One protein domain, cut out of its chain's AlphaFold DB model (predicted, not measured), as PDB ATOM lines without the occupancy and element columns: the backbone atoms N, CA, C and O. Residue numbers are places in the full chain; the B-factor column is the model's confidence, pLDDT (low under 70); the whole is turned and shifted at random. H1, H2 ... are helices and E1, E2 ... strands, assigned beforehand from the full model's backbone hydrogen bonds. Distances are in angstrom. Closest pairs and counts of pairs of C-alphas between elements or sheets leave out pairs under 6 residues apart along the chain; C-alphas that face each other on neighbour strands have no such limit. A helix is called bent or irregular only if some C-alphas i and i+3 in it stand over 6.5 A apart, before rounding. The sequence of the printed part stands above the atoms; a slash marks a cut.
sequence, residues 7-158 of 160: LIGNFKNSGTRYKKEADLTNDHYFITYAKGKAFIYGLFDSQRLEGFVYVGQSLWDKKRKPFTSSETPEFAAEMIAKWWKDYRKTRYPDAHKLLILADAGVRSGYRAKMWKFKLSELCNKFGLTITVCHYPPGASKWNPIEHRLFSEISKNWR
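AT A GLANCE: This is residues 7 to 158 of the 160 residues of an uncharacterized protein of Candidatus Thiomargarita nelsonii (UniProt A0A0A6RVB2). A long two-stranded ribbon, the hairpin E1 and E2, runs through the middle, with H1 and H3 packed on opposite sides of it. At its turn end lies a small head, where H2 packs on E4 of the parallel pair E3 and E4 and beside H1; at the other end a large loop of residues 7 to 35 reaches outward, and its residues 17 to 22 stick out. The printed part has 152 residues, with three named helices and four named strands in the order E1 E2 H1 E3 H2 E4 H3, of mixed class. The whole is loose, with a radius of gyration of the C-alphas of 18.4 A and spans of 53 by 37 by 33 A.

HOW THE PARTS SIT: E1, residues 36 to 45, and E2, residues 50 to 59, form an antiparallel hairpin at 161 degrees; N 41 and O 54 are within hydrogen-bond range at 2.8 A, as are N 37 and O 58 at 2.7 A. Residues 7 to 8 pair, antiparallel, with residues 36 to 37 of E1. The closest C-alphas of E2 and H1, residues 73 to 91, are those of Tyr 54 and Met 79, 7.0 A apart. The closest of E1 and H3, residues 144 to 157, are those of Phe 44 and Ile 145, at 5.8 A. H1 and H3 are apart. With its residues 73 to 81 alone, H1 touches H2, residues 113 to 126, closest at the C-alphas of Pro 73 and Trp 115, 4.9 A; they run the same way at a shallow tilt of 26 degrees. E3, residues 97 to 102, and E4, residues 129 to 134, are parallel at 19 degrees, with N 100 and O 131 at 2.8 A, within hydrogen-bond range. E3, H2 and E4 make a strand-helix-strand unit, two parallel neighbour strands with a helix between, and its crossover is right-handed. The closest C-alphas of H2 and E4 are those of Cys 123 and Thr 129, 6.0 A apart. E1 and E3 are near each other, with 6 pairs of C-alphas within 10 A. Every O i to N i+4 pair is within hydrogen-bond range in H2, against 12 of 15 in H1 and 7 of 10 in H3.

IN THESE COORDINATES: E1 begins at C-alpha 36 (6.851, 43.423, 9.079) and is 29.7 A long; E2 is 30.0 A. H1, 25.5 A, has a kink of 40 degrees near residue 85 and is only just irregular, C-alphas 86 and 89 being 6.7 A apart. H2 is 20.2 A long, E3 16.0 A and E4 16.5 A. H3, 19.4 A, ends at C-alpha 157 (-10.499, 42.723, 18.793).

THE WHOLE: The C-alphas farthest apart, of Asp 27 and Asp 94, are 54.7 A apart. The printed part has no cut. E2 to H1 is a long link of 13 residues. Mean pLDDT of the printed part is 86.3; residue 106 and residues 156 to 158 are under 70.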
ATOM      1  N   LEU A   7      -0.213  43.407   9.250       87.75
ATOM      2  CA  LEU A   7       0.922  44.250   8.880       87.75
ATOM      3  C   LEU A   7       1.385  45.044  10.103       87.75
ATOM      4  O   LEU A   7       0.609  45.754  10.734       87.75
ATOM      5  N   ILE A   8       2.674  44.957  10.407       87.50
ATOM      6  CA  ILE A   8       3.317  45.761  11.442       87.50
ATOM      7  C   ILE A   8       3.754  47.071  10.791       87.50
ATOM      8  O   ILE A   8       4.600  47.072   9.893       87.50
ATOM      9  N   GLY A   9       3.202  48.194  11.238       87.31
ATOM     10  CA  GLY A   9       3.506  49.511  10.689       87.31
ATOM     11  C   GLY A   9       2.455  50.542  11.072       87.31
ATOM     12  O   GLY A   9       1.598  50.277  11.912       87.31
ATOM     13  N   ASN A  10       2.532  51.715  10.446       88.50
ATOM     14  CA  ASN A  10       1.607  52.810  10.707       88.50
ATOM     15  C   ASN A  10       0.311  52.669   9.893       88.50
ATOM     16  O   ASN A  10       0.015  53.474   9.013       88.50
ATOM     17  N   PHE A  11      -0.421  51.586  10.136       86.88
ATOM     18  CA  PHE A  11      -1.649  51.257   9.421       86.88
ATOM     19  C   PHE A  11      -2.864  51.501  10.308       86.88
ATOM     20  O   PHE A  11      -2.828  51.224  11.508       86.88
ATOM     21  N   LYS A  12      -3.957  51.980   9.710       83.25
ATOM     22  CA  LYS A  12      -5.224  52.128  10.424       83.25
ATOM     23  C   LYS A  12      -5.769  50.748  10.809       83.25
ATOM     24  O   LYS A  12      -5.863  49.847   9.979       83.25
ATOM     25  N   ASN A  13      -6.145  50.583  12.069       79.06
ATOM     26  CA  ASN A  13      -6.812  49.384  12.564       79.06
ATOM     27  C   ASN A  13      -8.254  49.747  12.912       79.06
ATOM     28  O   ASN A  13      -8.512  50.851  13.377       79.06
ATOM     29  N   SER A  14      -9.195  48.830  12.698       72.88
ATOM     30  CA  SER A  14     -10.618  49.041  13.011       72.88
ATOM     31  C   SER A  14     -10.944  48.910  14.505       72.88
ATOM     32  O   SER A  14     -12.113  48.899  14.866       72.88
ATOM     33  N   GLY A  15      -9.926  48.740  15.352       73.00
ATOM     34  CA  GLY A  15     -10.063  48.664  16.803       73.00
ATOM     35  C   GLY A  15      -9.993  50.040  17.471       73.00
ATOM     36  O   GLY A  15      -9.489  51.003  16.895       73.00
ATOM     37  N   THR A  16     -10.439  50.107  18.721       71.56
ATOM     38  CA  THR A  16     -10.499  51.318  19.543       71.56
ATOM     39  C   THR A  16      -9.539  51.153  20.709       71.56
ATOM     40  O   THR A  16      -9.497  50.106  21.354       71.56
ATOM     41  N   ARG A  17      -8.762  52.195  21.000       74.69
ATOM     42  CA  ARG A  17      -7.927  52.272  22.199       74.69
ATOM     43  C   ARG A  17      -8.074  53.642  22.839       74.69
ATOM     44  O   ARG A  17      -8.159  54.639  22.128       74.69
ATOM     45  N   TYR A  18      -8.077  53.692  24.165       81.12
ATOM     46  CA  TYR A  18      -8.115  54.956  24.892       81.12
ATOM     47  C   TYR A  18      -6.790  55.699  24.722       81.12
ATOM     48  O   TYR A  18      -5.729  55.193  25.093       81.12
ATOM     49  N   LYS A  19      -6.853  56.899  24.144       83.38
ATOM     50  CA  LYS A  19      -5.710  57.796  23.959       83.38
ATOM     51  C   LYS A  19      -6.202  59.245  23.932       83.38
ATOM     52  O   LYS A  19      -7.315  59.499  23.487       83.38
ATOM     53  N   LYS A  20      -5.375  60.183  24.407       89.56
ATOM     54  CA  LYS A  20      -5.700  61.623  24.405       89.56
ATOM     55  C   LYS A  20      -5.782  62.222  22.995       89.56
ATOM     56  O   LYS A  20      -6.532  63.162  22.784       89.56
ATOM     57  N   GLU A  21      -5.033  61.668  22.044       88.50
ATOM     58  CA  GLU A  21      -4.951  62.148  20.660       88.50
ATOM     59  C   GLU A  21      -5.022  60.974  19.683       88.50
ATOM     60  O   GLU A  21      -4.499  59.889  19.968       88.50
ATOM     61  N   ALA A  22      -5.630  61.206  18.517       83.75
ATOM     62  CA  ALA A  22      -5.723  60.212  17.454       83.75
ATOM     63  C   ALA A  22      -4.337  59.819  16.915       83.75
ATOM     64  O   ALA A  22      -3.390  60.605  16.918       83.75
ATOM     65  N   ASP A  23      -4.206  58.579  16.445       84.31
ATOM     66  CA  ASP A  23      -2.999  58.141  15.752       84.31
ATOM     67  C   ASP A  23      -3.047  58.589  14.291       84.31
ATOM     68  O   ASP A  23      -3.980  58.252  13.563       84.31
ATOM     69  N   LEU A  24      -2.022  59.316  13.851       86.62
ATOM     70  CA  LEU A  24      -1.813  59.572  12.430       86.62
ATOM     71  C   LEU A  24      -1.412  58.263  11.763       86.62
ATOM     72  O   LEU A  24      -0.340  57.740  12.051       86.62
ATOM     73  N   THR A  25      -2.249  57.755  10.868       86.62
ATOM     74  CA  THR A  25      -2.024  56.501  10.141       86.62
ATOM     75  C   THR A  25      -1.936  56.752   8.647       86.62
ATOM     76  O   THR A  25      -2.526  57.707   8.149       86.62
ATOM     77  N   ASN A  26      -1.268  55.857   7.922       85.94
ATOM     78  CA  ASN A  26      -1.286  55.891   6.465       85.94
ATOM     79  C   ASN A  26      -2.728  55.746   5.950       85.94
ATOM     80  O   ASN A  26      -3.500  54.931   6.465       85.94
ATOM     81  N   ASP A  27      -3.063  56.515   4.922       82.31
ATOM     82  CA  ASP A  27      -4.329  56.434   4.191       82.31
ATOM     83  C   ASP A  27      -4.411  55.154   3.337       82.31
ATOM     84  O   ASP A  27      -5.469  54.532   3.229       82.31
ATOM     85  N   HIS A  28      -3.269  54.707   2.806       82.56
ATOM     86  CA  HIS A  28      -3.132  53.502   1.996       82.56
ATOM     87  C   HIS A  28      -2.413  52.359   2.726       82.56
ATOM     88  O   HIS A  28      -1.432  52.536   3.454       82.56
ATOM     89  N   TYR A  29      -2.845  51.130   2.431       81.19
ATOM     90  CA  TYR A  29      -2.306  49.893   3.003       81.19
ATOM     91  C   TYR A  29      -1.358  49.169   2.042       81.19
ATOM     92  O   TYR A  29      -1.539  47.990   1.726       81.19
ATOM     93  N   PHE A  30      -0.328  49.861   1.559       84.69
ATOM     94  CA  PHE A  30       0.687  49.214   0.734       84.69
ATOM     95  C   PHE A  30       1.602  48.329   1.581       84.69
ATOM     96  O   PHE A  30       2.140  48.739   2.610       84.69
ATOM     97  N   ILE A  31       1.824  47.099   1.115       81.50
ATOM     98  CA  ILE A  31       2.663  46.107   1.803       81.50
ATOM     99  C   ILE A  31       4.109  46.584   1.992       81.50
ATOM    100  O   ILE A  31       4.763  46.201   2.955       81.50
ATOM    101  N   THR A  32       4.583  47.455   1.102       83.62
ATOM    102  CA  THR A  32       5.916  48.069   1.117       83.62
ATOM    103  C   THR A  32       6.105  49.074   2.250       83.62
ATOM    104  O   THR A  32       7.243  49.350   2.622       83.62
ATOM    105  N   TYR A  33       5.021  49.610   2.820       86.44
ATOM    106  CA  TYR A  33       5.074  50.488   3.993       86.44
ATOM    107  C   TYR A  33       5.196  49.699   5.299       86.44
ATOM    108  O   TYR A  33       5.446  50.275   6.360       86.44
ATOM    109  N   ALA A  34       5.018  48.376   5.245       86.62
ATOM    110  CA  ALA A  34       5.092  47.541   6.425       86.62
ATOM    111  C   ALA A  34       6.542  47.361   6.875       86.62
ATOM    112  O   ALA A  34       7.436  47.056   6.090       86.62
ATOM    113  N   LYS A  35       6.762  47.482   8.185       88.56
ATOM    114  CA  LYS A  35       8.007  47.061   8.836       88.56
ATOM    115  C   LYS A  35       8.090  45.534   8.903       88.56
ATOM    116  O   LYS A  35       9.179  44.965   8.886       88.56
ATOM    117  N   GLY A  36       6.939  44.870   8.969       89.31
ATOM    118  CA  GLY A  36       6.851  43.423   9.079       89.31
ATOM    119  C   GLY A  36       5.423  42.896   8.989       89.31
ATOM    120  O   GLY A  36       4.480  43.636   8.720       89.31
ATOM    121  N   LYS A  37       5.276  41.597   9.224       88.62
ATOM    122  CA  LYS A  37       4.007  40.890   9.375       88.62
ATOM    123  C   LYS A  37       4.015  40.105  10.672       88.62
ATOM    124  O   LYS A  37       4.903  39.280  10.865       88.62
ATOM    125  N   ALA A  38       3.016  40.331  11.510       88.50
ATOM    126  CA  ALA A  38       2.740  39.518  12.679       88.50
ATOM    127  C   ALA A  38       1.798  38.372  12.305       88.50
ATOM    128  O   ALA A  38       0.919  38.507  11.449       88.50
ATOM    129  N   PHE A  39       1.975  37.233  12.956       86.12
ATOM    130  CA  PHE A  39       1.089  36.094  12.810       86.12
ATOM    131  C   PHE A  39       0.998  35.308  14.111       86.12
ATOM    132  O   PHE A  39       1.956  35.230  14.878       86.12
ATOM    133  N   ILE A  40      -0.170  34.724  14.351       87.06
ATOM    134  CA  ILE A  40      -0.463  33.994  15.582       87.06
ATOM    135  C   ILE A  40      -0.400  32.486  15.352       87.06
ATOM    136  O   ILE A  40      -0.903  31.958  14.355       87.06
ATOM    137  N   TYR A  41       0.193  31.784  16.309       88.44
ATOM    138  CA  TYR A  41       0.151  30.335  16.417       88.44
ATOM    139  C   TYR A  41      -0.460  29.959  17.757       88.44
ATOM    140  O   TYR A  41      -0.039  30.458  18.796       88.44
ATOM    141  N   GLY A  42      -1.482  29.110  17.720       90.75
ATOM    142  CA  GLY A  42      -2.208  28.703  18.912       90.75
ATOM    143  C   GLY A  42      -1.960  27.243  19.234       90.75
ATOM    144  O   GLY A  42      -1.969  26.410  18.327       90.75
ATOM    145  N   LEU A  43      -1.815  26.952  20.520       92.56
ATOM    146  CA  LEU A  43      -1.939  25.617  21.088       92.56
ATOM    147  C   LEU A  43      -3.124  25.618  22.049       92.56
ATOM    148  O   LEU A  43      -3.374  26.609  22.732       92.56
ATOM    149  N   PHE A  44      -3.866  24.520  22.082       92.75
ATOM    150  CA  PHE A  44      -5.003  24.372  22.978       92.75
ATOM    151  C   PHE A  44      -4.938  23.007  23.642       92.75
ATOM    152  O   PHE A  44      -4.965  21.984  22.957       92.75
ATOM    153  N   ASP A  45      -4.832  23.012  24.964       92.88
ATOM    154  CA  ASP A  45      -4.925  21.816  25.785       92.88
ATOM    155  C   ASP A  45      -6.406  21.542  26.067       92.88
ATOM    156  O   ASP A  45      -7.054  22.244  26.846       92.88
ATOM    157  N   SER A  46      -6.957  20.514  25.421       90.56
ATOM    158  CA  SER A  46      -8.358  20.131  25.591       90.56
ATOM    159  C   SER A  46      -8.659  19.452  26.927       90.56
ATOM    160  O   SER A  46      -9.820  19.445  27.326       90.56
ATOM    161  N   GLN A  47      -7.656  18.908  27.622       91.25
ATOM    162  CA  GLN A  47      -7.842  18.258  28.923       91.25
ATOM    163  C   GLN A  47      -8.028  19.294  30.033       91.25
ATOM    164  O   GLN A  47      -8.789  19.073  30.970       91.25
ATOM    165  N   ARG A  48      -7.359  20.445  29.909       91.19
ATOM    166  CA  ARG A  48      -7.420  21.537  30.897       91.19
ATOM    167  C   ARG A  48      -8.190  22.764  30.438       91.19
ATOM    168  O   ARG A  48      -8.422  23.662  31.237       91.19
ATOM    169  N   LEU A  49      -8.601  22.793  29.172       91.88
ATOM    170  CA  LEU A  49      -9.245  23.940  28.530       91.88
ATOM    171  C   LEU A  49      -8.371  25.204  28.548       91.88
ATOM    172  O   LEU A  49      -8.877  26.323  28.599       91.88
ATOM    173  N   GLU A  50      -7.054  25.018  28.468       92.19
ATOM    174  CA  GLU A  50      -6.067  26.097  28.493       92.19
ATOM    175  C   GLU A  50      -5.580  26.403  27.070       92.19
ATOM    176  O   GLU A  50      -5.232  25.508  26.294       92.19
ATOM    177  N   GLY A  51      -5.555  27.687  26.714       92.25
ATOM    178  CA  GLY A  51      -5.106  28.162  25.411       92.25
ATOM    179  C   GLY A  51      -3.805  28.949  25.503       92.25
ATOM    180  O   GLY A  51      -3.654  29.822  26.353       92.25
ATOM    181  N   PHE A  52      -2.890  28.681  24.578       92.81
ATOM    182  CA  PHE A  52      -1.608  29.365  24.459       92.81
ATOM    183  C   PHE A  52      -1.526  30.031  23.097       92.81
ATOM    184  O   PHE A  52      -1.760  29.390  22.071       92.81
ATOM    185  N   VAL A  53      -1.167  31.311  23.082       91.81
ATOM    186  CA  VAL A  53      -0.969  32.074  21.851       91.81
ATOM    187  C   VAL A  53       0.470  32.536  21.786       91.81
ATOM    188  O   VAL A  53       0.962  33.226  22.673       91.81
ATOM    189  N   TYR A  54       1.120  32.185  20.690       91.31
ATOM    190  CA  TYR A  54       2.453  32.637  20.353       91.31
ATOM    191  C   TYR A  54       2.379  33.582  19.162       91.31
ATOM    192  O   TYR A  54       1.726  33.286  18.159       91.31
ATOM    193  N   VAL A  55       3.067  34.716  19.265       89.44
ATOM    194  CA  VAL A  55       3.120  35.725  18.206       89.44
ATOM    195  C   VAL A  55       4.470  35.628  17.513       89.44
ATOM    196  O   VAL A  55       5.513  35.870  18.115       89.44
ATOM    197  N   GLY A  56       4.446  35.243  16.241       88.00
ATOM    198  CA  GLY A  56       5.601  35.297  15.359       88.00
ATOM    199  C   GLY A  56       5.601  36.583  14.544       88.00
ATOM    200  O   GLY A  56       4.551  37.176  14.282       88.00
ATOM    201  N   GLN A  57       6.788  36.997  14.110       88.81
ATOM    202  CA  GLN A  57       6.951  38.126  13.207       88.81
ATOM    203  C   GLN A  57       7.870  37.769  12.045       88.81
ATOM    204  O   GLN A  57       8.837  37.022  12.195       88.81
ATOM    205  N   SER A  58       7.584  38.354  10.890       87.94
ATOM    206  CA  SER A  58       8.519  38.420   9.778       87.94
ATOM    207  C   SER A  58       8.790  39.866   9.402       87.94
ATOM    208  O   SER A  58       7.858  40.665   9.355       87.94
ATOM    209  N   LEU A  59      10.044  40.214   9.136       88.31
ATOM    210  CA  LEU A  59      10.440  41.581   8.810       88.31
ATOM    211  C   LEU A  59      10.434  41.790   7.297       88.31
ATOM    212  O   LEU A  59      10.691  40.864   6.531       88.31
ATOM    213  N   TRP A  60      10.124  43.008   6.864       86.50
ATOM    214  CA  TRP A  60      10.197  43.368   5.452       86.50
ATOM    215  C   TRP A  60      11.652  43.599   5.032       86.50
ATOM    216  O   TRP A  60      12.342  44.448   5.603       86.50
ATOM    217  N   ASP A  61      12.121  42.871   4.020       83.69
ATOM    218  CA  ASP A  61      13.433  43.099   3.425       83.69
ATOM    219  C   ASP A  61      13.334  44.207   2.372       83.69
ATOM    220  O   ASP A  61      12.837  44.003   1.262       83.69
ATOM    221  N   LYS A  62      13.845  45.398   2.703       78.88
ATOM    222  CA  LYS A  62      13.837  46.545   1.783       78.88
ATOM    223  C   LYS A  62      14.669  46.316   0.516       78.88
ATOM    224  O   LYS A  62      14.361  46.923  -0.506       78.88
ATOM    225  N   LYS A  63      15.715  45.482   0.574       80.75
ATOM    226  CA  LYS A  63      16.627  45.238  -0.555       80.75
ATOM    227  C   LYS A  63      16.043  44.207  -1.507       80.75
ATOM    228  O   LYS A  63      15.987  44.437  -2.709       80.75
ATOM    229  N   ARG A  64      15.604  43.071  -0.966       80.25
ATOM    230  CA  ARG A  64      15.101  41.954  -1.773       80.25
ATOM    231  C   ARG A  64      13.631  42.139  -2.161       80.25
ATOM    232  O   ARG A  64      13.201  41.558  -3.152       80.25
ATOM    233  N   LYS A  65      12.870  42.932  -1.393       77.31
ATOM    234  CA  LYS A  65      11.416  43.148  -1.509       77.31
ATOM    235  C   LYS A  65      10.479  41.957  -1.160       77.31
ATOM    236  O   LYS A  65       9.302  42.050  -1.508       77.31
ATOM    237  N   PRO A  66      10.888  40.870  -0.460       82.50
ATOM    238  CA  PRO A  66       9.975  39.975   0.248       82.50
ATOM    239  C   PRO A  66      10.045  40.165   1.776       82.50
ATOM    240  O   PRO A  66      10.861  40.912   2.312       82.50
ATOM    241  N   PHE A  67       9.214  39.415   2.500       78.62
ATOM    242  CA  PHE A  67       9.406  39.188   3.935       78.62
ATOM    243  C   PHE A  67      10.565  38.207   4.171       78.62
ATOM    244  O   PHE A  67      10.697  37.227   3.438       78.62
ATOM    245  N   THR A  68      11.394  38.453   5.188       75.06
ATOM    246  CA  THR A  68      12.624  37.684   5.476       75.06
ATOM    247  C   THR A  68      12.370  36.262   5.967       75.06
ATOM    248  O   THR A  68      13.261  35.419   5.934       75.06
ATOM    249  N   SER A  69      11.160  35.983   6.441       72.62
ATOM    250  CA  SER A  69      10.763  34.695   6.997       72.62
ATOM    251  C   SER A  69       9.266  34.466   6.795       72.62
ATOM    252  O   SER A  69       8.516  35.341   6.362       72.62
ATOM    253  N   SER A  70       8.792  33.263   7.080       72.31
ATOM    254  CA  SER A  70       7.364  32.987   7.041       72.31
ATOM    255  C   SER A  70       6.970  32.099   8.209       72.31
ATOM    256  O   SER A  70       7.760  31.805   9.099       72.31
ATOM    257  N   GLU A  71       5.710  31.710   8.223       77.19
ATOM    258  CA  GLU A  71       5.219  30.703   9.146       77.19
ATOM    259  C   GLU A  71       5.766  29.336   8.732       77.19
ATOM    260  O   GLU A  71       5.215  28.703   7.831       77.19
ATOM    261  N   THR A  72       6.843  28.888   9.377       87.31
ATOM    262  CA  THR A  72       7.527  27.642   9.013       87.31
ATOM    263  C   THR A  72       7.179  26.474   9.951       87.31
ATOM    264  O   THR A  72       6.693  26.695  11.068       87.31
ATOM    265  N   PRO A  73       7.400  25.215   9.528       89.56
ATOM    266  CA  PRO A  73       7.304  24.055  10.416       89.56
ATOM    267  C   PRO A  73       8.209  24.139  11.654       89.56
ATOM    268  O   PRO A  73       7.815  23.707  12.733       89.56
ATOM    269  N   GLU A  74       9.395  24.733  11.521       91.19
ATOM    270  CA  GLU A  74      10.343  24.961  12.614       91.19
ATOM    271  C   GLU A  74       9.761  25.888  13.670       91.19
ATOM    272  O   GLU A  74       9.847  25.587  14.858       91.19
ATOM    273  N   PHE A  75       9.101  26.969  13.245       89.88
ATOM    274  CA  PHE A  75       8.406  27.853  14.170       89.88
ATOM    275  C   PHE A  75       7.324  27.096  14.952       89.88
ATOM    276  O   PHE A  75       7.258  27.213  16.172       89.88
ATOM    277  N   ALA A  76       6.510  26.277  14.277       91.00
ATOM    278  CA  ALA A  76       5.466  25.490  14.936       91.00
ATOM    279  C   ALA A  76       6.040  24.500  15.968       91.00
ATOM    280  O   ALA A  76       5.525  24.403  17.082       91.00
ATOM    281  N   ALA A  77       7.121  23.800  15.621       93.56
ATOM    282  CA  ALA A  77       7.783  22.868  16.528       93.56
ATOM    283  C   ALA A  77       8.415  23.587  17.730       93.56
ATOM    284  O   ALA A  77       8.271  23.132  18.860       93.56
ATOM    285  N   GLU A  78       9.042  24.744  17.515       93.69
ATOM    286  CA  GLU A  78       9.607  25.561  18.594       93.69
ATOM    287  C   GLU A  78       8.522  26.039  19.571       93.69
ATOM    288  O   GLU A  78       8.749  26.059  20.781       93.69
ATOM    289  N   MET A  79       7.320  26.378  19.088       93.56
ATOM    290  CA  MET A  79       6.216  26.767  19.978       93.56
ATOM    291  C   MET A  79       5.741  25.593  20.841       93.56
ATOM    292  O   MET A  79       5.484  25.772  22.030       93.56
ATOM    293  N   ILE A  80       5.690  24.380  20.280       94.56
ATOM    294  CA  ILE A  80       5.393  23.161  21.048       94.56
ATOM    295  C   ILE A  80       6.496  22.881  22.065       94.56
ATOM    296  O   ILE A  80       6.193  22.536  23.202       94.56
ATOM    297  N   ALA A  81       7.763  23.070  21.694       94.94
ATOM    298  CA  ALA A  81       8.899  22.907  22.597       94.94
ATOM    299  C   ALA A  81       8.813  23.852  23.801       94.94
ATOM    300  O   ALA A  81       9.026  23.429  24.938       94.94
ATOM    301  N   LYS A  82       8.485  25.126  23.548       94.56
ATOM    302  CA  LYS A  82       8.280  26.136  24.591       94.56
ATOM    303  C   LYS A  82       7.121  25.761  25.503       94.56
ATOM    304  O   LYS A  82       7.312  25.669  26.710       94.56
ATOM    305  N   TRP A  83       5.954  25.455  24.938       95.06
ATOM    306  CA  TRP A  83       4.807  24.984  25.718       95.06
ATOM    307  C   TRP A  83       5.155  23.753  26.567       95.06
ATOM    308  O   TRP A  83       4.817  23.691  27.752       95.06
ATOM    309  N   TRP A  84       5.889  22.800  25.983       93.44
ATOM    310  CA  TRP A  84       6.306  21.585  26.667       93.44
ATOM    311  C   TRP A  84       7.176  21.885  27.894       93.44
ATOM    312  O   TRP A  84       6.941  21.368  28.990       93.44
ATOM    313  N   LYS A  85       8.186  22.737  27.697       91.88
ATOM    314  CA  LYS A  85       9.160  23.113  28.722       91.88
ATOM    315  C   LYS A  85       8.528  23.944  29.837       91.88
ATOM    316  O   LYS A  85       8.761  23.643  31.005       91.88
ATOM    317  N   ASP A  86       7.758  24.963  29.470       90.81
ATOM    318  CA  ASP A  86       7.340  26.017  30.394       90.81
ATOM    319  C   ASP A  86       6.058  25.641  31.152       90.81
ATOM    320  O   ASP A  86       5.917  25.950  32.334       90.81
ATOM    321  N   TYR A  87       5.133  24.932  30.496       89.44
ATOM    322  CA  TYR A  87       3.809  24.642  31.055       89.44
ATOM    323  C   TYR A  87       3.581  23.162  31.272       89.44
ATOM    324  O   TYR A  87       3.204  22.730  32.357       89.44
ATOM    325  N   ARG A  88       3.811  22.345  30.249       85.88
ATOM    326  CA  ARG A  88       3.439  20.941  30.346       85.88
ATOM    327  C   ARG A  88       4.209  20.237  31.462       85.88
ATOM    328  O   ARG A  88       3.602  19.458  32.188       85.88
ATOM    329  N   LYS A  89       5.530  20.456  31.589       79.94
ATOM    330  CA  LYS A  89       6.378  19.705  32.541       79.94
ATOM    331  C   LYS A  89       5.878  19.821  33.985       79.94
ATOM    332  O   LYS A  89       5.999  18.865  34.740       79.94
ATOM    333  N   THR A  90       5.295  20.959  34.350       87.81
ATOM    334  CA  THR A  90       4.739  21.183  35.690       87.81
ATOM    335  C   THR A  90       3.319  20.638  35.843       87.81
ATOM    336  O   THR A  90       2.923  20.292  36.950       87.81
ATOM    337  N   ARG A  91       2.533  20.562  34.761       90.69
ATOM    338  CA  ARG A  91       1.119  20.130  34.795       90.69
ATOM    339  C   ARG A  91       0.939  18.630  34.584       90.69
ATOM    340  O   ARG A  91      -0.040  18.070  35.059       90.69
ATOM    341  N   TYR A  92       1.879  17.993  33.892       90.62
ATOM    342  CA  TYR A  92       1.861  16.570  33.564       90.62
ATOM    343  C   TYR A  92       3.264  15.978  33.757       90.62
ATOM    344  O   TYR A  92       3.943  15.721  32.765       90.62
ATOM    345  N   PRO A  93       3.751  15.800  34.994       87.81
ATOM    346  CA  PRO A  93       5.133  15.383  35.241       87.81
ATOM    347  C   PRO A  93       5.485  14.045  34.568       87.81
ATOM    348  O   PRO A  93       6.512  13.963  33.895       87.81
ATOM    349  N   ASP A  94       4.581  13.063  34.628       89.56
ATOM    350  CA  ASP A  94       4.871  11.666  34.257       89.56
ATOM    351  C   ASP A  94       4.470  11.274  32.833       89.56
ATOM    352  O   ASP A  94       4.617  10.123  32.423       89.56
ATOM    353  N   ALA A  95       3.904  12.189  32.044       89.75
ATOM    354  CA  ALA A  95       3.549  11.804  30.683       89.75
ATOM    355  C   ALA A  95       4.823  11.684  29.804       89.75
ATOM    356  O   ALA A  95       5.793  12.434  29.918       89.75
ATOM    357  N   HIS A  96       4.799  10.752  28.867       92.25
ATOM    358  CA  HIS A  96       5.857  10.595  27.861       92.25
ATOM    359  C   HIS A  96       5.274  10.535  26.451       92.25
ATOM    360  O   HIS A  96       5.982  10.330  25.471       92.25
ATOM    361  N   LYS A  97       3.955  10.711  26.342       94.50
ATOM    362  CA  LYS A  97       3.196  10.643  25.100       94.50
ATOM    363  C   LYS A  97       2.492  11.973  24.882       94.50
ATOM    364  O   LYS A  97       1.920  12.527  25.821       94.50
ATOM    365  N   LEU A  98       2.539  12.473  23.655       94.19
ATOM    366  CA  LEU A  98       1.875  13.708  23.254       94.19
ATOM    367  C   LEU A  98       1.058  13.448  21.991       94.19
ATOM    368  O   LEU A  98       1.616  13.116  20.948       94.19
ATOM    369  N   LEU A  99      -0.257  13.631  22.085       95.12
ATOM    370  CA  LEU A  99      -1.156  13.612  20.936       95.12
ATOM    371  C   LEU A  99      -1.349  15.039  20.414       95.12
ATOM    372  O   LEU A  99      -1.808  15.914  21.143       95.12
ATOM    373  N   ILE A 100      -1.026  15.266  19.143       93.75
ATOM    374  CA  ILE A 100      -1.210  16.544  18.451       93.75
ATOM    375  C   ILE A 100      -2.327  16.387  17.423       93.75
ATOM    376  O   ILE A 100      -2.194  15.623  16.468       93.75
ATOM    377  N   LEU A 101      -3.399  17.164  17.582       91.94
ATOM    378  CA  LEU A 101      -4.475  17.278  16.598       91.94
ATOM    379  C   LEU A 101      -4.229  18.511  15.719       91.94
ATOM    380  O   LEU A 101      -4.252  19.639  16.211       91.94
ATOM    381  N   ALA A 102      -3.965  18.312  14.427       89.00
ATOM    382  CA  ALA A 102      -3.546  19.378  13.516       89.00
ATOM    383  C   ALA A 102      -4.452  19.504  12.280       89.00
ATOM    384  O   ALA A 102      -4.819  18.516  11.655       89.00
ATOM    385  N   ASP A 103      -4.710  20.733  11.826       79.62
ATOM    386  CA  ASP A 103      -5.527  21.015  10.624       79.62
ATOM    387  C   ASP A 103      -4.796  20.765   9.285       79.62
ATOM    388  O   ASP A 103      -5.224  21.241   8.237       79.62
ATOM    389  N   ALA A 104      -3.654  20.069   9.309       74.38
ATOM    390  CA  ALA A 104      -2.838  19.711   8.138       74.38
ATOM    391  C   ALA A 104      -2.408  20.882   7.224       74.38
ATOM    392  O   ALA A 104      -2.146  20.685   6.037       74.38
ATOM    393  N   GLY A 105      -2.301  22.101   7.761       74.38
ATOM    394  CA  GLY A 105      -1.861  23.275   7.002       74.38
ATOM    395  C   GLY A 105      -0.376  23.235   6.613       74.38
ATOM    396  O   GLY A 105       0.370  22.358   7.031       74.38
ATOM    397  N   VAL A 106       0.092  24.246   5.873       65.81
ATOM    398  CA  VAL A 106       1.472  24.341   5.328       65.81
ATOM    399  C   VAL A 106       2.580  24.035   6.356       65.81
ATOM    400  O   VAL A 106       3.606  23.459   6.011       65.81
ATOM    401  N   ARG A 107       2.360  24.378   7.629       71.88
ATOM    402  CA  ARG A 107       3.315  24.186   8.735       71.88
ATOM    403  C   ARG A 107       3.323  22.786   9.345       71.88
ATOM    404  O   ARG A 107       4.354  22.345   9.830       71.88
ATOM    405  N   SER A 108       2.166  22.136   9.386       74.50
ATOM    406  CA  SER A 108       1.928  20.903  10.149       74.50
ATOM    407  C   SER A 108       1.333  19.792   9.287       74.50
ATOM    408  O   SER A 108       0.825  18.802   9.805       74.50
ATOM    409  N   GLY A 109       1.370  19.957   7.967       77.62
ATOM    410  CA  GLY A 109       0.808  19.027   7.002       77.62
ATOM    411  C   GLY A 109       1.583  17.717   6.958       77.62
ATOM    412  O   GLY A 109       2.803  17.681   7.111       77.62
ATOM    413  N   TYR A 110       0.878  16.625   6.673       75.75
ATOM    414  CA  TYR A 110       1.467  15.284   6.624       75.75
ATOM    415  C   TYR A 110       2.579  15.123   5.565       75.75
ATOM    416  O   TYR A 110       3.406  14.214   5.676       75.75
ATOM    417  N   ARG A 111       2.629  16.000   4.548       83.25
ATOM    418  CA  ARG A 111       3.678  16.028   3.509       83.25
ATOM    419  C   ARG A 111       4.903  16.866   3.883       83.25
ATOM    420  O   ARG A 111       5.936  16.746   3.229       83.25
ATOM    421  N   ALA A 112       4.822  17.707   4.913       86.00
ATOM    422  CA  ALA A 112       5.923  18.583   5.297       86.00
ATOM    423  C   ALA A 112       7.047  17.764   5.959       86.00
ATOM    424  O   ALA A 112       6.953  17.378   7.122       86.00
ATOM    425  N   LYS A 113       8.135  17.489   5.223       91.00
ATOM    426  CA  LYS A 113       9.290  16.734   5.749       91.00
ATOM    427  C   LYS A 113       9.928  17.429   6.952       91.00
ATOM    428  O   LYS A 113      10.205  16.779   7.954       91.00
ATOM    429  N   MET A 114      10.080  18.750   6.872       93.12
ATOM    430  CA  MET A 114      10.651  19.549   7.956       93.12
ATOM    431  C   MET A 114       9.815  19.473   9.239       93.12
ATOM    432  O   MET A 114      10.371  19.392  10.326       93.12
ATOM    433  N   TRP A 115       8.484  19.409   9.124       92.00
ATOM    434  CA  TRP A 115       7.603  19.208  10.278       92.00
ATOM    435  C   TRP A 115       7.917  17.900  11.005       92.00
ATOM    436  O   TRP A 115       8.150  17.899  12.210       92.00
ATOM    437  N   LYS A 116       8.004  16.790  10.262       93.25
ATOM    438  CA  LYS A 116       8.352  15.476  10.824       93.25
ATOM    439  C   LYS A 116       9.748  15.471  11.440       93.25
ATOM    440  O   LYS A 116       9.924  14.940  12.530       93.25
ATOM    441  N   PHE A 117      10.717  16.085  10.760       95.62
ATOM    442  CA  PHE A 117      12.086  16.199  11.256       95.62
ATOM    443  C   PHE A 117      12.131  16.945  12.594       95.62
ATOM    444  O   PHE A 117      12.659  16.423  13.571       95.62
ATOM    445  N   LYS A 118      11.488  18.114  12.677       95.75
ATOM    446  CA  LYS A 118      11.446  18.901  13.910       95.75
ATOM    447  C   LYS A 118      10.698  18.211  15.044       95.75
ATOM    448  O   LYS A 118      11.140  18.295  16.183       95.75
ATOM    449  N   LEU A 119       9.616  17.486  14.761       95.25
ATOM    450  CA  LEU A 119       8.965  16.662  15.782       95.25
ATOM    451  C   LEU A 119       9.876  15.536  16.283       95.25
ATOM    452  O   LEU A 119       9.904  15.289  17.481       95.25
ATOM    453  N   SER A 120      10.645  14.896  15.398       96.06
ATOM    454  CA  SER A 120      11.636  13.887  15.792       96.06
ATOM    455  C   SER A 120      12.709  14.474  16.716       96.06
ATOM    456  O   SER A 120      13.013  13.899  17.759       96.06
ATOM    457  N   GLU A 121      13.215  15.675  16.406       96.81
ATOM    458  CA  GLU A 121      14.139  16.384  17.300       96.81
ATOM    459  C   GLU A 121      13.516  16.647  18.681       96.81
ATOM    460  O   GLU A 121      14.193  16.486  19.695       96.81
ATOM    461  N   LEU A 122      12.225  16.996  18.748       95.19
ATOM    462  CA  LEU A 122      11.519  17.163  20.025       95.19
ATOM    463  C   LEU A 122      11.359  15.848  20.786       95.19
ATOM    464  O   LEU A 122      11.568  15.836  22.000       95.19
ATOM    465  N   CYS A 123      11.018  14.757  20.093       95.75
ATOM    466  CA  CYS A 123      10.954  13.420  20.681       95.75
ATOM    467  C   CYS A 123      12.283  13.062  21.350       95.75
ATOM    468  O   CYS A 123      12.295  12.704  22.525       95.75
ATOM    469  N   ASN A 124      13.398  13.247  20.640       96.19
ATOM    470  CA  ASN A 124      14.734  12.953  21.156       96.19
ATOM    471  C   ASN A 124      15.117  13.876  22.318       96.19
ATOM    472  O   ASN A 124      15.645  13.422  23.328       96.19
ATOM    473  N   LYS A 125      14.822  15.175  22.200       94.44
ATOM    474  CA  LYS A 125      15.186  16.179  23.205       94.44
ATOM    475  C   LYS A 125      14.460  15.992  24.537       94.44
ATOM    476  O   LYS A 125      15.029  16.290  25.583       94.44
ATOM    477  N   PHE A 126      13.202  15.562  24.502       92.50
ATOM    478  CA  PHE A 126      12.342  15.496  25.686       92.50
ATOM    479  C   PHE A 126      11.926  14.070  26.074       92.50
ATOM    480  O   PHE A 126      11.148  13.916  27.014       92.50
ATOM    481  N   GLY A 127      12.422  13.044  25.376       93.12
ATOM    482  CA  GLY A 127      12.066  11.643  25.622       93.12
ATOM    483  C   GLY A 127      10.588  11.352  25.354       93.12
ATOM    484  O   GLY A 127       9.928  10.713  26.173       93.12
ATOM    485  N   LEU A 128      10.045  11.880  24.250       93.31
ATOM    486  CA  LEU A 128       8.611  11.819  23.942       93.31
ATOM    487  C   LEU A 128       8.284  10.872  22.808       93.31
ATOM    488  O   LEU A 128       8.994  10.780  21.813       93.31
ATOM    489  N   THR A 129       7.108  10.272  22.915       96.50
ATOM    490  CA  THR A 129       6.392   9.675  21.797       96.50
ATOM    491  C   THR A 129       5.320  10.653  21.333       96.50
ATOM    492  O   THR A 129       4.302  10.838  22.002       96.50
ATOM    493  N   ILE A 130       5.549  11.307  20.193       95.81
ATOM    494  CA  ILE A 130       4.577  12.230  19.602       95.81
ATOM    495  C   ILE A 130       3.737  11.488  18.560       95.81
ATOM    496  O   ILE A 130       4.264  10.945  17.590       95.81
ATOM    497  N   THR A 131       2.418  11.523  18.726       96.31
ATOM    498  CA  THR A 131       1.442  11.069  17.730       96.31
ATOM    499  C   THR A 131       0.762  12.287  17.125       96.31
ATOM    500  O   THR A 131       0.258  13.140  17.850       96.31
ATOM    501  N   VAL A 132       0.732  12.382  15.797       94.12
ATOM    502  CA  VAL A 132       0.042  13.470  15.093       94.12
ATOM    503  C   VAL A 132      -1.155  12.900  14.351       94.12
ATOM    504  O   VAL A 132      -0.987  12.037  13.493       94.12
ATOM    505  N   CYS A 133      -2.341  13.420  14.645       91.88
ATOM    506  CA  CYS A 133      -3.553  13.140  13.889       91.88
ATOM    507  C   CYS A 133      -3.983  14.398  13.141       91.88
ATOM    508  O   CYS A 133      -4.010  15.503  13.693       91.88
ATOM    509  N   HIS A 134      -4.326  14.225  11.872       88.88
ATOM    510  CA  HIS A 134      -4.813  15.307  11.034       88.88
ATOM    511  C   HIS A 134      -6.330  15.271  10.954       88.88
ATOM    512  O   HIS A 134      -6.913  14.210  10.739       88.88
ATOM    513  N   TYR A 135      -6.965  16.433  11.093       85.56
ATOM    514  CA  TYR A 135      -8.392  16.535  10.820       85.56
ATOM    515  C   TYR A 135      -8.672  16.228   9.338       85.56
ATOM    516  O   TYR A 135      -7.875  16.616   8.475       85.56
ATOM    517  N   PRO A 136      -9.803  15.570   9.018       84.81
ATOM    518  CA  PRO A 136     -10.221  15.370   7.638       84.81
ATOM    519  C   PRO A 136     -10.352  16.699   6.875       84.81
ATOM    520  O   PRO A 136     -10.636  17.742   7.481       84.81
ATOM    521  N   PRO A 137     -10.202  16.691   5.539       80.06
ATOM    522  CA  PRO A 137     -10.473  17.869   4.721       80.06
ATOM    523  C   PRO A 137     -11.856  18.465   5.028       80.06
ATOM    524  O   PRO A 137     -12.841  17.744   5.154       80.06
ATOM    525  N   GLY A 138     -11.934  19.789   5.187       77.06
ATOM    526  CA  GLY A 138     -13.185  20.490   5.516       77.06
ATOM    527  C   GLY A 138     -13.621  20.416   6.989       77.06
ATOM    528  O   GLY A 138     -14.561  21.113   7.373       77.06
ATOM    529  N   ALA A 139     -12.926  19.649   7.836       80.31
ATOM    530  CA  ALA A 139     -13.260  19.511   9.255       80.31
ATOM    531  C   ALA A 139     -12.514  20.490  10.179       80.31
ATOM    532  O   ALA A 139     -12.802  20.524  11.371       80.31
ATOM    533  N   SER A 140     -11.616  21.337   9.661       72.00
ATOM    534  CA  SER A 140     -10.877  22.326  10.473       72.00
ATOM    535  C   SER A 140     -11.791  23.319  11.198       72.00
ATOM    536  O   SER A 140     -11.441  23.833  12.257       72.00
ATOM    537  N   LYS A 141     -13.011  23.537  10.685       74.31
ATOM    538  CA  LYS A 141     -14.046  24.316  11.376       74.31
ATOM    539  C   LYS A 141     -14.465  23.706  12.711       74.31
ATOM    540  O   LYS A 141     -15.104  24.402  13.476       74.31
ATOM    541  N   TRP A 142     -14.182  22.435  12.972       80.56
ATOM    542  CA  TRP A 142     -14.520  21.750  14.221       80.56
ATOM    543  C   TRP A 142     -13.351  21.712  15.203       80.56
ATOM    544  O   TRP A 142     -13.514  21.211  16.311       80.56
ATOM    545  N   ASN A 143     -12.189  22.252  14.825       86.06
ATOM    546  CA  ASN A 143     -11.050  22.328  15.721       86.06
ATOM    547  C   ASN A 143     -11.414  23.202  16.941       86.06
ATOM    548  O   ASN A 143     -11.721  24.389  16.764       86.06
ATOM    549  N   PRO A 144     -11.369  22.663  18.177       87.75
ATOM    550  CA  PRO A 144     -11.769  23.395  19.376       87.75
ATOM    551  C   PRO A 144     -11.051  24.731  19.550       87.75
ATOM    552  O   PRO A 144     -11.647  25.671  20.065       87.75
ATOM    553  N   ILE A 145      -9.802  24.850  19.085       89.00
ATOM    554  CA  ILE A 145      -9.025  26.087  19.215       89.00
ATOM    555  C   ILE A 145      -9.645  27.267  18.456       89.00
ATOM    556  O   ILE A 145      -9.550  28.409  18.904       89.00
ATOM    557  N   GLU A 146     -10.302  27.015  17.323       86.50
ATOM    558  CA  GLU A 146     -10.939  28.071  16.531       86.50
ATOM    559  C   GLU A 146     -12.124  28.678  17.296       86.50
ATOM    560  O   GLU A 146     -12.321  29.892  17.264       86.50
ATOM    561  N   HIS A 147     -12.855  27.855  18.055       86.50
ATOM    562  CA  HIS A 147     -14.043  28.280  18.803       86.50
ATOM    563  C   HIS A 147     -13.761  28.707  20.233       86.50
ATOM    564  O   HIS A 147     -14.423  29.611  20.723       86.50
ATOM    565  N   ARG A 148     -12.808  28.069  20.913       88.31
ATOM    566  CA  ARG A 148     -12.553  28.293  22.343       88.31
ATOM    567  C   ARG A 148     -11.438  29.292  22.616       88.31
ATOM    568  O   ARG A 148     -11.414  29.869  23.692       88.31
ATOM    569  N   LEU A 149     -10.523  29.494  21.666       89.00
ATOM    570  CA  LEU A 149      -9.402  30.421  21.830       89.00
ATOM    571  C   LEU A 149      -9.504  31.593  20.856       89.00
ATOM    572  O   LEU A 149      -9.601  32.746  21.264       89.00
ATOM    573  N   PHE A 150      -9.498  31.313  19.552       86.19
ATOM    574  CA  PHE A 150      -9.427  32.383  18.557       86.19
ATOM    575  C   PHE A 150     -10.719  33.190  18.445       86.19
ATOM    576  O   PHE A 150     -10.646  34.395  18.186       86.19
ATOM    577  N   SER A 151     -11.883  32.570  18.662       84.81
ATOM    578  CA  SER A 151     -13.157  33.295  18.666       84.81
ATOM    579  C   SER A 151     -13.184  34.372  19.758       84.81
ATOM    580  O   SER A 151     -13.512  35.515  19.453       84.81
ATOM    581  N   GLU A 152     -12.736  34.051  20.975       84.31
ATOM    582  CA  GLU A 152     -12.716  34.976  22.115       84.31
ATOM    583  C   GLU A 152     -11.733  36.126  21.892       84.31
ATOM    584  O   GLU A 152     -12.082  37.294  22.064       84.31
ATOM    585  N   ILE A 153     -10.535  35.821  21.384       82.38
ATOM    586  CA  ILE A 153      -9.558  36.849  20.989       82.38
ATOM    587  C   ILE A 153     -10.165  37.798  19.951       82.38
ATOM    588  O   ILE A 153      -9.976  39.009  20.011       82.38
ATOM    589  N   SER A 154     -10.923  37.256  19.002       79.19
ATOM    590  CA  SER A 154     -11.473  38.053  17.908       79.19
ATOM    591  C   SER A 154     -12.704  38.849  18.300       79.19
ATOM    592  O   SER A 154     -12.906  39.919  17.739       79.19
ATOM    593  N   LYS A 155     -13.509  38.370  19.257       76.50
ATOM    594  CA  LYS A 155     -14.564  39.174  19.888       76.50
ATOM    595  C   LYS A 155     -13.952  40.400  20.561       76.50
ATOM    596  O   LYS A 155     -14.411  41.502  20.306       76.50
ATOM    597  N   ASN A 156     -12.859  40.216  21.303       68.06
ATOM    598  CA  ASN A 156     -12.161  41.307  21.988       68.06
ATOM    599  C   ASN A 156     -11.429  42.278  21.043       68.06
ATOM    600  O   ASN A 156     -11.139  43.406  21.431       68.06
ATOM    601  N   TRP A 157     -11.116  41.862  19.812       64.06
ATOM    602  CA  TRP A 157     -10.499  42.723  18.793       64.06
ATOM    603  C   TRP A 157     -11.478  43.369  17.815       64.06
ATOM    604  O   TRP A 157     -11.067  44.225  17.027       64.06
ATOM    605  N   ARG A 158     -12.762  43.005  17.852       55.59
ATOM    606  CA  ARG A 158     -13.797  43.827  17.228       55.59
ATOM    607  C   ARG A 158     -14.062  44.986  18.178       55.59
ATOM    608  O   ARG A 158     -14.476  44.764  19.311       55.59
TER     609      ARG A 158